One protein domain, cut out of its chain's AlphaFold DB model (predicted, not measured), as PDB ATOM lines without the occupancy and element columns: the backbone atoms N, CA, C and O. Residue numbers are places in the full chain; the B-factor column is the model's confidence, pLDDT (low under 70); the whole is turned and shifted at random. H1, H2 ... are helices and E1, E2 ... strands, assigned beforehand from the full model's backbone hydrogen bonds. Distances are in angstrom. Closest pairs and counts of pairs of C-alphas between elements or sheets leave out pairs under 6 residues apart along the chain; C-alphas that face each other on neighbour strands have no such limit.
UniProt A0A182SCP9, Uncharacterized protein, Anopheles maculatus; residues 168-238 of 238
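Overview. This is residues 168 to 238 of the 238 residues of an uncharacterized protein of Anopheles maculatus (UniProt A0A182SCP9). A two-stranded hairpin, E1 and E2, forms a narrow ribbon between two helices: H1 packs over one face of it, and H2 lies more loosely over the other face, near it with residues 220 to 228. The two helices are kept apart by the ribbon, and the far end of H2 with the last residues, 232 to 238, sticks out free. The printed part has 71 residues with two named helices and two named strands, in the order H1, E1, E2, H2; the sheet, E1 - E2, is antiparallel and the class is mixed, helices and strands. The whole is only just loose, close to compact, with a radius of gyration of the C-alphas of 13.8 A, and the C-alphas span 38 by 30 by 24 A.

Arrangement. Strand E1, residues 194 to 199, and strand E2, residues 202 to 208, are antiparallel neighbours and form a hairpin, with 164 degrees between their directions. The C-alphas of His 194 and Ser 208, which face each other, are 4.4 A apart. Across the pair, N 197 and O 205 are within hydrogen-bond range at 2.9 A, and so are N 207 and O 195 at 2.8 A. Helix H1, residues 168 to 184, has 12 pairs of C-alphas within 8 A with E2, the closest being those of Gln 178 and Tyr 207, 5.9 A apart. With E1 it has 7 such pairs, the closest being those of Leu 177 and Ser 195 at 5.8 A. Helix H2, residues 217 to 236, has 1 such pair with E1, the C-alphas of Phe 198 and Asn 224 at 7.7 A. With E2 it has 2, the closest being the C-alphas of Phe 203 and Asn 224 at 8.0 A. H1 and H2 are apart. In H1 and H2 every O i to N i+4 pair is within hydrogen-bond range.

Along the chain. E1 measures 16.6 A from first to last C-alpha and starts at C-alpha 194, (112.892, 127.623, 164.818). E2 measures 18.3 A. H1 is 24.6 A long and begins at C-alpha 168, (100.496, 143.823, 170.183). H2, the longest helix with 20 residues, is 28.8 A long and ends at C-alpha 236, (108.032, 116.427, 191.731).

Size, cuts and confidence. The two C-alphas farthest apart are those of Gln 211 and Arg 238, at 41.1 A. The printed part has no cut. The link from E1 to E2 is tight, and those from H1 to E1 and from E2 to H2 are short. Residue 238 is the chain's last. The mean pLDDT of the printed part is 87.9, and residues 236 to 238 are under 70.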
ATOM      1  N   ASP A 168      99.290 143.115 169.742       96.06
ATOM      2  CA  ASP A 168     100.496 143.823 170.183       96.06
ATOM      3  C   ASP A 168     101.454 142.919 170.971       96.06
ATOM      4  O   ASP A 168     102.658 142.899 170.692       96.06
ATOM      5  N   VAL A 169     100.938 142.106 171.904       94.44
ATOM      6  CA  VAL A 169     101.753 141.123 172.635       94.44
ATOM      7  C   VAL A 169     102.285 140.071 171.673       94.44
ATOM      8  O   VAL A 169     103.477 139.768 171.708       94.44
ATOM      9  N   LYS A 170     101.447 139.558 170.763       94.25
ATOM     10  CA  LYS A 170     101.889 138.577 169.762       94.25
ATOM     11  C   LYS A 170     103.036 139.121 168.905       94.25
ATOM     12  O   LYS A 170     104.040 138.434 168.738       94.25
ATOM     13  N   ASN A 171     102.921 140.352 168.411       95.12
ATOM     14  CA  ASN A 171     103.952 140.996 167.593       95.12
ATOM     15  C   ASN A 171     105.241 141.238 168.383       95.12
ATOM     16  O   ASN A 171     106.335 140.991 167.871       95.12
ATOM     17  N   THR A 172     105.118 141.662 169.641       96.75
ATOM     18  CA  THR A 172     106.264 141.853 170.541       96.75
ATOM     19  C   THR A 172     107.007 140.535 170.761       96.75
ATOM     20  O   THR A 172     108.227 140.477 170.617       96.75
ATOM     21  N   VAL A 173     106.273 139.451 171.030       96.62
ATOM     22  CA  VAL A 173     106.838 138.108 171.213       96.62
ATOM     23  C   VAL A 173     107.513 137.614 169.937       96.62
ATOM     24  O   VAL A 173     108.647 137.153 169.996       96.62
ATOM     25  N   VAL A 174     106.861 137.731 168.776       96.44
ATOM     26  CA  VAL A 174     107.452 137.312 167.492       96.44
ATOM     27  C   VAL A 174     108.733 138.095 167.196       96.44
ATOM     28  O   VAL A 174     109.718 137.496 166.774       96.44
ATOM     29  N   THR A 175     108.757 139.399 167.485       96.75
ATOM     30  CA  THR A 175     109.954 140.241 167.321       96.75
ATOM     31  C   THR A 175     111.086 139.794 168.248       96.75
ATOM     32  O   THR A 175     112.238 139.700 167.823       96.75
ATOM     33  N   ALA A 176     110.770 139.464 169.503       96.75
ATOM     34  CA  ALA A 176     111.748 138.939 170.452       96.75
ATOM     35  C   ALA A 176     112.298 137.571 170.013       96.75
ATOM     36  O   ALA A 176     113.510 137.356 170.058       96.75
ATOM     37  N   LEU A 177     111.428 136.673 169.535       96.38
ATOM     38  CA  LEU A 177     111.827 135.376 168.987       96.38
ATOM     39  C   LEU A 177     112.734 135.557 167.769       96.38
ATOM     40  O   LEU A 177     113.797 134.953 167.727       96.38
ATOM     41  N   GLN A 178     112.370 136.439 166.835       95.56
ATOM     42  CA  GLN A 178     113.196 136.758 165.672       95.56
ATOM     43  C   GLN A 178     114.587 137.252 166.078       95.56
ATOM     44  O   GLN A 178     115.586 136.728 165.586       95.56
ATOM     45  N   ALA A 179     114.665 138.208 167.005       94.25
ATOM     46  CA  ALA A 179     115.940 138.724 167.489       94.25
ATOM     47  C   ALA A 179     116.796 137.631 168.157       94.25
ATOM     48  O   ALA A 179     118.016 137.616 167.985       94.25
ATOM     49  N   ALA A 180     116.177 136.702 168.893       93.06
ATOM     50  CA  ALA A 180     116.867 135.557 169.482       93.06
ATOM     51  C   ALA A 180     117.388 134.587 168.405       93.06
ATOM     52  O   ALA A 180     118.555 134.198 168.442       93.06
ATOM     53  N   THR A 181     116.566 134.254 167.406       92.44
ATOM     54  CA  THR A 181     116.971 133.387 166.290       92.44
ATOM     55  C   THR A 181     118.084 134.016 165.455       92.44
ATOM     56  O   THR A 181     119.019 133.330 165.052       92.44
ATOM     57  N   ASP A 182     118.031 135.327 165.208       90.50
ATOM     58  CA  ASP A 182     119.043 136.028 164.413       90.50
ATOM     59  C   ASP A 182     120.412 136.063 165.112       90.50
ATOM     60  O   ASP A 182     121.442 136.040 164.439       90.50
ATOM     61  N   ARG A 183     120.451 136.029 166.451       89.25
ATOM     62  CA  ARG A 183     121.702 135.833 167.206       89.25
ATOM     63  C   ARG A 183     122.251 134.415 167.052       89.25
ATOM     64  O   ARG A 183     123.459 134.253 166.928       89.25
ATOM     65  N   LEU A 184     121.380 133.403 167.003       86.25
ATOM     66  CA  LEU A 184     121.783 132.009 166.779       86.25
ATOM     67  C   LEU A 184     122.337 131.782 165.368       86.25
ATOM     68  O   LEU A 184     123.241 130.974 165.200       86.25
ATOM     69  N   LYS A 185     121.897 132.549 164.363       83.00
ATOM     70  CA  LYS A 185     122.475 132.513 163.004       83.00
ATOM     71  C   LYS A 185     123.949 132.925 162.934       83.00
ATOM     72  O   LYS A 185     124.531 132.877 161.858       83.00
ATOM     73  N   GLN A 186     124.576 133.370 164.016       82.00
ATOM     74  CA  GLN A 186     126.030 133.558 164.011       82.00
ATOM     75  C   GLN A 186     126.771 132.211 163.992       82.00
ATOM     76  O   GLN A 186     127.896 132.142 163.506       82.00
ATOM     77  N   ASP A 187     126.119 131.138 164.446       85.44
ATOM     78  CA  ASP A 187     126.612 129.770 164.349       85.44
ATOM     79  C   ASP A 187     126.220 129.140 162.989       85.44
ATOM     80  O   ASP A 187     125.029 129.075 162.649       85.44
ATOM     81  N   PRO A 188     127.192 128.655 162.187       83.38
ATOM     82  CA  PRO A 188     126.936 127.960 160.925       83.38
ATOM     83  C   PRO A 188     125.971 126.772 161.037       83.38
ATOM     84  O   PRO A 188     125.239 126.498 160.083       83.38
ATOM     85  N   HIS A 189     125.923 126.092 162.186       83.25
ATOM     86  CA  HIS A 189     125.032 124.948 162.397       83.25
ATOM     87  C   HIS A 189     123.584 125.356 162.715       83.25
ATOM     88  O   HIS A 189     122.667 124.555 162.546       83.25
ATOM     89  N   SER A 190     123.356 126.618 163.080       85.00
ATOM     90  CA  SER A 190     122.073 127.124 163.587       85.00
ATOM     91  C   SER A 190     121.295 127.986 162.577       85.00
ATOM     92  O   SER A 190     120.280 128.607 162.910       85.00
ATOM     93  N   GLN A 191     121.725 128.010 161.309       84.19
ATOM     94  CA  GLN A 191     121.102 128.802 160.230       84.19
ATOM     95  C   GLN A 191     119.660 128.375 159.901       84.19
ATOM     96  O   GLN A 191     118.838 129.184 159.453       84.19
ATOM     97  N   ARG A 192     119.346 127.095 160.121       89.81
ATOM     98  CA  ARG A 192     118.030 126.482 159.891       89.81
ATOM     99  C   ARG A 192     117.382 126.197 161.237       89.81
ATOM    100  O   ARG A 192     117.497 125.096 161.761       89.81
ATOM    101  N   SER A 193     116.764 127.215 161.820       90.81
ATOM    102  CA  SER A 193     116.278 127.155 163.194       90.81
ATOM    103  C   SER A 193     114.854 127.677 163.328       90.81
ATOM    104  O   SER A 193     114.371 128.513 162.556       90.81
ATOM    105  N   HIS A 194     114.185 127.157 164.351       92.19
ATOM    106  CA  HIS A 194     112.892 127.623 164.818       92.19
ATOM    107  C   HIS A 194     113.064 128.159 166.234       92.19
ATOM    108  O   HIS A 194     113.796 127.589 167.042       92.19
ATOM    109  N   SER A 195     112.368 129.242 166.548       93.00
ATOM    110  CA  SER A 195     112.209 129.704 167.922       93.00
ATOM    111  C   SER A 195     110.731 129.681 168.261       93.00
ATOM    112  O   SER A 195     109.901 130.231 167.536       93.00
ATOM    113  N   LEU A 196     110.410 128.983 169.342       93.38
ATOM    114  CA  LEU A 196     109.056 128.671 169.775       93.38
ATOM    115  C   LEU A 196     108.878 129.198 171.193       93.38
ATOM    116  O   LEU A 196     109.803 129.108 172.000       93.38
ATOM    117  N   LEU A 197     107.696 129.725 171.499       93.12
ATOM    118  CA  LEU A 197     107.326 130.076 172.865       93.12
ATOM    119  C   LEU A 197     106.054 129.341 173.271       93.12
ATOM    120  O   LEU A 197     105.001 129.493 172.643       93.12
ATOM    121  N   PHE A 198     106.172 128.594 174.362       90.88
ATOM    122  CA  PHE A 198     105.062 127.984 175.074       90.88
ATOM    123  C   PHE A 198     104.848 128.714 176.400       90.88
ATOM    124  O   PHE A 198     105.803 129.148 177.043       90.88
ATOM    125  N   VAL A 199     103.587 128.854 176.802       89.12
ATOM    126  CA  VAL A 199     103.194 129.359 178.121       89.12
ATOM    127  C   VAL A 199     102.458 128.226 178.823       89.12
ATOM    128  O   VAL A 199     101.309 127.919 178.494       89.12
ATOM    129  N   GLY A 200     103.152 127.551 179.740       84.06
ATOM    130  CA  GLY A 200     102.707 126.256 180.255       84.06
ATOM    131  C   GLY A 200     102.603 125.235 179.118       84.06
ATOM    132  O   GLY A 200     103.553 125.042 178.366       84.06
ATOM    133  N   SER A 201     101.429 124.624 178.957       82.69
ATOM    134  CA  SER A 201     101.132 123.672 177.878       82.69
ATOM    135  C   SER A 201     100.612 124.320 176.586       82.69
ATOM    136  O   SER A 201     100.362 123.606 175.617       82.69
ATOM    137  N   LYS A 202     100.445 125.650 176.530       88.44
ATOM    138  CA  LYS A 202      99.823 126.334 175.383       88.44
ATOM    139  C   LYS A 202     100.858 126.970 174.468       88.44
ATOM    140  O   LYS A 202     101.809 127.603 174.928       88.44
ATOM    141  N   PHE A 203     100.654 126.844 173.163       91.81
ATOM    142  CA  PHE A 203     101.522 127.441 172.153       91.81
ATOM    143  C   PHE A 203     101.168 128.914 171.928       91.81
ATOM    144  O   PHE A 203     100.028 129.235 171.594       91.81
ATOM    145  N   LEU A 204     102.141 129.815 172.075       93.88
ATOM    146  CA  LEU A 204     101.923 131.251 171.895       93.88
ATOM    147  C   LEU A 204     102.343 131.725 170.502       93.88
ATOM    148  O   LEU A 204     101.544 132.301 169.758       93.88
ATOM    149  N   ALA A 205     103.608 131.512 170.144       94.00
ATOM    150  CA  ALA A 205     104.164 132.028 168.901       94.00
ATOM    151  C   ALA A 205     105.363 131.213 168.419       94.00
ATOM    152  O   ALA A 205     106.069 130.575 169.201       94.00
ATOM    153  N   ARG A 206     105.610 131.299 167.108       93.31
ATOM    154  CA  ARG A 206     106.818 130.792 166.461       93.31
ATOM    155  C   ARG A 206     107.432 131.839 165.553       93.31
ATOM    156  O   ARG A 206     106.714 132.591 164.898       93.31
ATOM    157  N   TYR A 207     108.748 131.789 165.448       94.31
ATOM    158  CA  TYR A 207     109.510 132.360 164.350       94.31
ATOM    159  C   TYR A 207     110.366 131.259 163.722       94.31
ATOM    160  O   TYR A 207     110.779 130.309 164.386       94.31
ATOM    161  N   SER A 208     110.571 131.318 162.412       93.06
ATOM    162  CA  SER A 208     111.311 130.298 161.664       93.06
ATOM    163  C   SER A 208     112.172 130.989 160.624       93.06
ATOM    164  O   SER A 208     111.713 131.924 159.965       93.06
ATOM    165  N   THR A 209     113.425 130.561 160.484       91.75
ATOM    166  CA  THR A 209     114.287 131.133 159.448       91.75
ATOM    167  C   THR A 209     113.797 130.718 158.062       91.75
ATOM    168  O   THR A 209     113.170 129.679 157.884       91.75
ATOM    169  N   ARG A 210     114.105 131.525 157.039       87.50
ATOM    170  CA  ARG A 210     113.657 131.274 155.657       87.50
ATOM    171  C   ARG A 210     114.126 129.928 155.087       87.50
ATOM    172  O   ARG A 210     113.512 129.416 154.162       87.50
ATOM    173  N   GLN A 211     115.239 129.399 155.593       86.31
ATOM    174  CA  GLN A 211     115.826 128.134 155.147       86.31
ATOM    175  C   GLN A 211     115.423 126.947 156.032       86.31
ATOM    176  O   GLN A 211     115.857 125.826 155.770       86.31
ATOM    177  N   ALA A 212     114.661 127.190 157.101       88.75
ATOM    178  CA  ALA A 212     114.179 126.133 157.969       88.75
ATOM    179  C   ALA A 212     113.082 125.331 157.256       88.75
ATOM    180  O   ALA A 212     112.277 125.889 156.508       88.75
ATOM    181  N   GLN A 213     113.081 124.018 157.469       89.31
ATOM    182  CA  GLN A 213     112.008 123.157 156.982       89.31
ATOM    183  C   GLN A 213     110.725 123.440 157.761       89.31
ATOM    184  O   GLN A 213     110.760 123.980 158.861       89.31
ATOM    185  N   GLU A 214     109.575 123.118 157.185       88.12
ATOM    186  CA  GLU A 214     108.321 123.259 157.913       88.12
ATOM    187  C   GLU A 214     108.258 122.239 159.059       88.12
ATOM    188  O   GLU A 214     108.561 121.066 158.859       88.12
ATOM    189  N   LEU A 215     107.881 122.699 160.256       87.62
ATOM    190  CA  LEU A 215     107.632 121.818 161.397       87.62
ATOM    191  C   LEU A 215     106.289 121.119 161.200       87.62
ATOM    192  O   LEU A 215     105.262 121.788 161.050       87.62
ATOM    193  N   ALA A 216     106.292 119.790 161.245       87.81
ATOM    194  CA  ALA A 216     105.066 119.016 161.202       87.81
ATOM    195  C   ALA A 216     104.275 119.182 162.511       87.81
ATOM    196  O   ALA A 216     104.824 119.494 163.571       87.81
ATOM    197  N   ALA A 217     102.965 118.931 162.457       85.38
ATOM    198  CA  ALA A 217     102.107 118.986 163.643       85.38
ATOM    199  C   ALA A 217     102.592 118.028 164.751       85.38
ATOM    200  O   ALA A 217     102.613 118.403 165.922       85.38
ATOM    201  N   VAL A 218     103.063 116.839 164.361       85.75
ATOM    202  CA  VAL A 218     103.648 115.846 165.274       85.75
ATOM    203  C   VAL A 218     104.921 116.355 165.961       85.75
ATOM    204  O   VAL A 218     105.088 116.126 167.157       85.75
ATOM    205  N   ASP A 219     105.765 117.128 165.264       88.81
ATOM    206  CA  ASP A 219     106.977 117.714 165.854       88.81
ATOM    207  C   ASP A 219     106.600 118.725 166.940       88.81
ATOM    208  O   ASP A 219     107.148 118.728 168.041       88.81
ATOM    209  N   MET A 220     105.618 119.578 166.642       88.81
ATOM    210  CA  MET A 220     105.116 120.561 167.596       88.81
ATOM    211  C   MET A 220     104.504 119.877 168.824       88.81
ATOM    212  O   MET A 220     104.726 120.331 169.950       88.81
ATOM    213  N   PHE A 221     103.749 118.794 168.618       89.31
ATOM    214  CA  PHE A 221     103.113 118.043 169.698       89.31
ATOM    215  C   PHE A 221     104.164 117.386 170.594       89.31
ATOM    216  O   PHE A 221     104.108 117.521 171.815       89.31
ATOM    217  N   PHE A 222     105.178 116.765 169.991       90.81
ATOM    218  CA  PHE A 222     106.308 116.191 170.711       90.81
ATOM    219  C   PHE A 222     107.067 117.237 171.542       90.81
ATOM    220  O   PHE A 222     107.327 117.017 172.725       90.81
ATOM    221  N   LEU A 223     107.370 118.407 170.969       91.44
ATOM    222  CA  LEU A 223     108.031 119.498 171.696       91.44
ATOM    223  C   LEU A 223     107.185 119.999 172.872       91.44
ATOM    224  O   LEU A 223     107.716 120.272 173.949       91.44
ATOM    225  N   ASN A 224     105.867 120.090 172.690       90.75
ATOM    226  CA  ASN A 224     104.954 120.447 173.766       90.75
ATOM    227  C   ASN A 224     104.962 119.403 174.893       90.75
ATOM    228  O   ASN A 224     105.026 119.775 176.066       90.75
ATOM    229  N   LEU A 225     104.941 118.117 174.539       91.50
ATOM    230  CA  LEU A 225     105.021 117.015 175.493       91.50
ATOM    231  C   LEU A 225     106.334 117.053 176.286       91.50
ATOM    232  O   LEU A 225     106.296 116.961 177.511       91.50
ATOM    233  N   LEU A 226     107.469 117.281 175.618       91.31
ATOM    234  CA  LEU A 226     108.774 117.453 176.269       91.31
ATOM    235  C   LEU A 226     108.774 118.611 177.277       91.31
ATOM    236  O   LEU A 226     109.240 118.452 178.406       91.31
ATOM    237  N   CYS A 227     108.223 119.774 176.909       89.25
ATOM    238  CA  CYS A 227     108.116 120.908 177.833       89.25
ATOM    239  C   CYS A 227     107.274 120.565 179.072       89.25
ATOM    240  O   CYS A 227     107.627 120.946 180.192       89.25
ATOM    241  N   GLN A 228     106.167 119.842 178.883       89.56
ATOM    242  CA  GLN A 228     105.300 119.424 179.983       89.56
ATOM    243  C   GLN A 228     105.967 118.375 180.879       89.56
ATOM    244  O   GLN A 228     105.882 118.500 182.100       89.56
ATOM    245  N   MET A 229     106.671 117.403 180.294       91.50
ATOM    246  CA  MET A 229     107.460 116.403 181.018       91.50
ATOM    247  C   MET A 229     108.472 117.085 181.949       91.50
ATOM    248  O   MET A 229     108.430 116.880 183.159       91.50
ATOM    249  N   HIS A 230     109.298 117.999 181.426       87.12
ATOM    250  CA  HIS A 230     110.303 118.697 182.238       87.12
ATOM    251  C   HIS A 230     109.702 119.599 183.325       87.12
ATOM    252  O   HIS A 230     110.259 119.705 184.423       87.12
ATOM    253  N   THR A 231     108.561 120.239 183.048       85.81
ATOM    254  CA  THR A 231     107.861 121.060 184.049       85.81
ATOM    255  C   THR A 231     107.369 120.190 185.207       85.81
ATOM    256  O   THR A 231     107.606 120.519 186.366       85.81
ATOM    257  N   ARG A 232     106.772 119.031 184.901       81.69
ATOM    258  CA  ARG A 232     106.277 118.074 185.903       81.69
ATOM    259  C   ARG A 232     107.399 117.422 186.708       81.69
ATOM    260  O   ARG A 232     107.267 117.299 187.923       81.69
ATOM    261  N   CYS A 233     108.510 117.045 186.074       73.81
ATOM    262  CA  CYS A 233     109.670 116.518 186.800       73.81
ATOM    263  C   CYS A 233     110.234 117.558 187.779       73.81
ATOM    264  O   CYS A 233     110.554 117.220 188.915       73.81
ATOM    265  N   SER A 234     110.254 118.837 187.388       70.44
ATOM    266  CA  SER A 234     110.675 119.934 188.272       70.44
ATOM    267  C   SER A 234     109.728 120.147 189.461       70.44
ATOM    268  O   SER A 234     110.179 120.518 190.542       70.44
ATOM    269  N   GLU A 235     108.423 119.928 189.281       70.69
ATOM    270  CA  GLU A 235     107.428 120.007 190.360       70.69
ATOM    271  C   GLU A 235     107.533 118.832 191.342       70.69
ATOM    272  O   GLU A 235     107.383 119.046 192.538       70.69
ATOM    273  N   ARG A 236     107.847 117.617 190.870       65.00
ATOM    274  CA  ARG A 236     108.032 116.427 191.731       65.00
ATOM    275  C   ARG A 236     109.281 116.495 192.618       65.00
ATOM    276  O   ARG A 236     109.355 115.780 193.611       65.00
ATOM    277  N   GLN A 237     110.265 117.309 192.242       57.00
ATOM    278  CA  GLN A 237     111.519 117.490 192.983       57.00
ATOM    279  C   GLN A 237     111.454 118.601 194.049       57.00
ATOM    280  O   GLN A 237     112.434 118.794 194.772       57.00
ATOM    281  N   ARG A 238     110.345 119.348 194.136       45.78
ATOM    282  CA  ARG A 238     110.109 120.405 195.133       45.78
ATOM    283  C   ARG A 238     109.195 119.923 196.249       45.78
ATOM    284  O   ARG A 238     109.420 120.389 197.386       45.78
TER     285      ARG A 238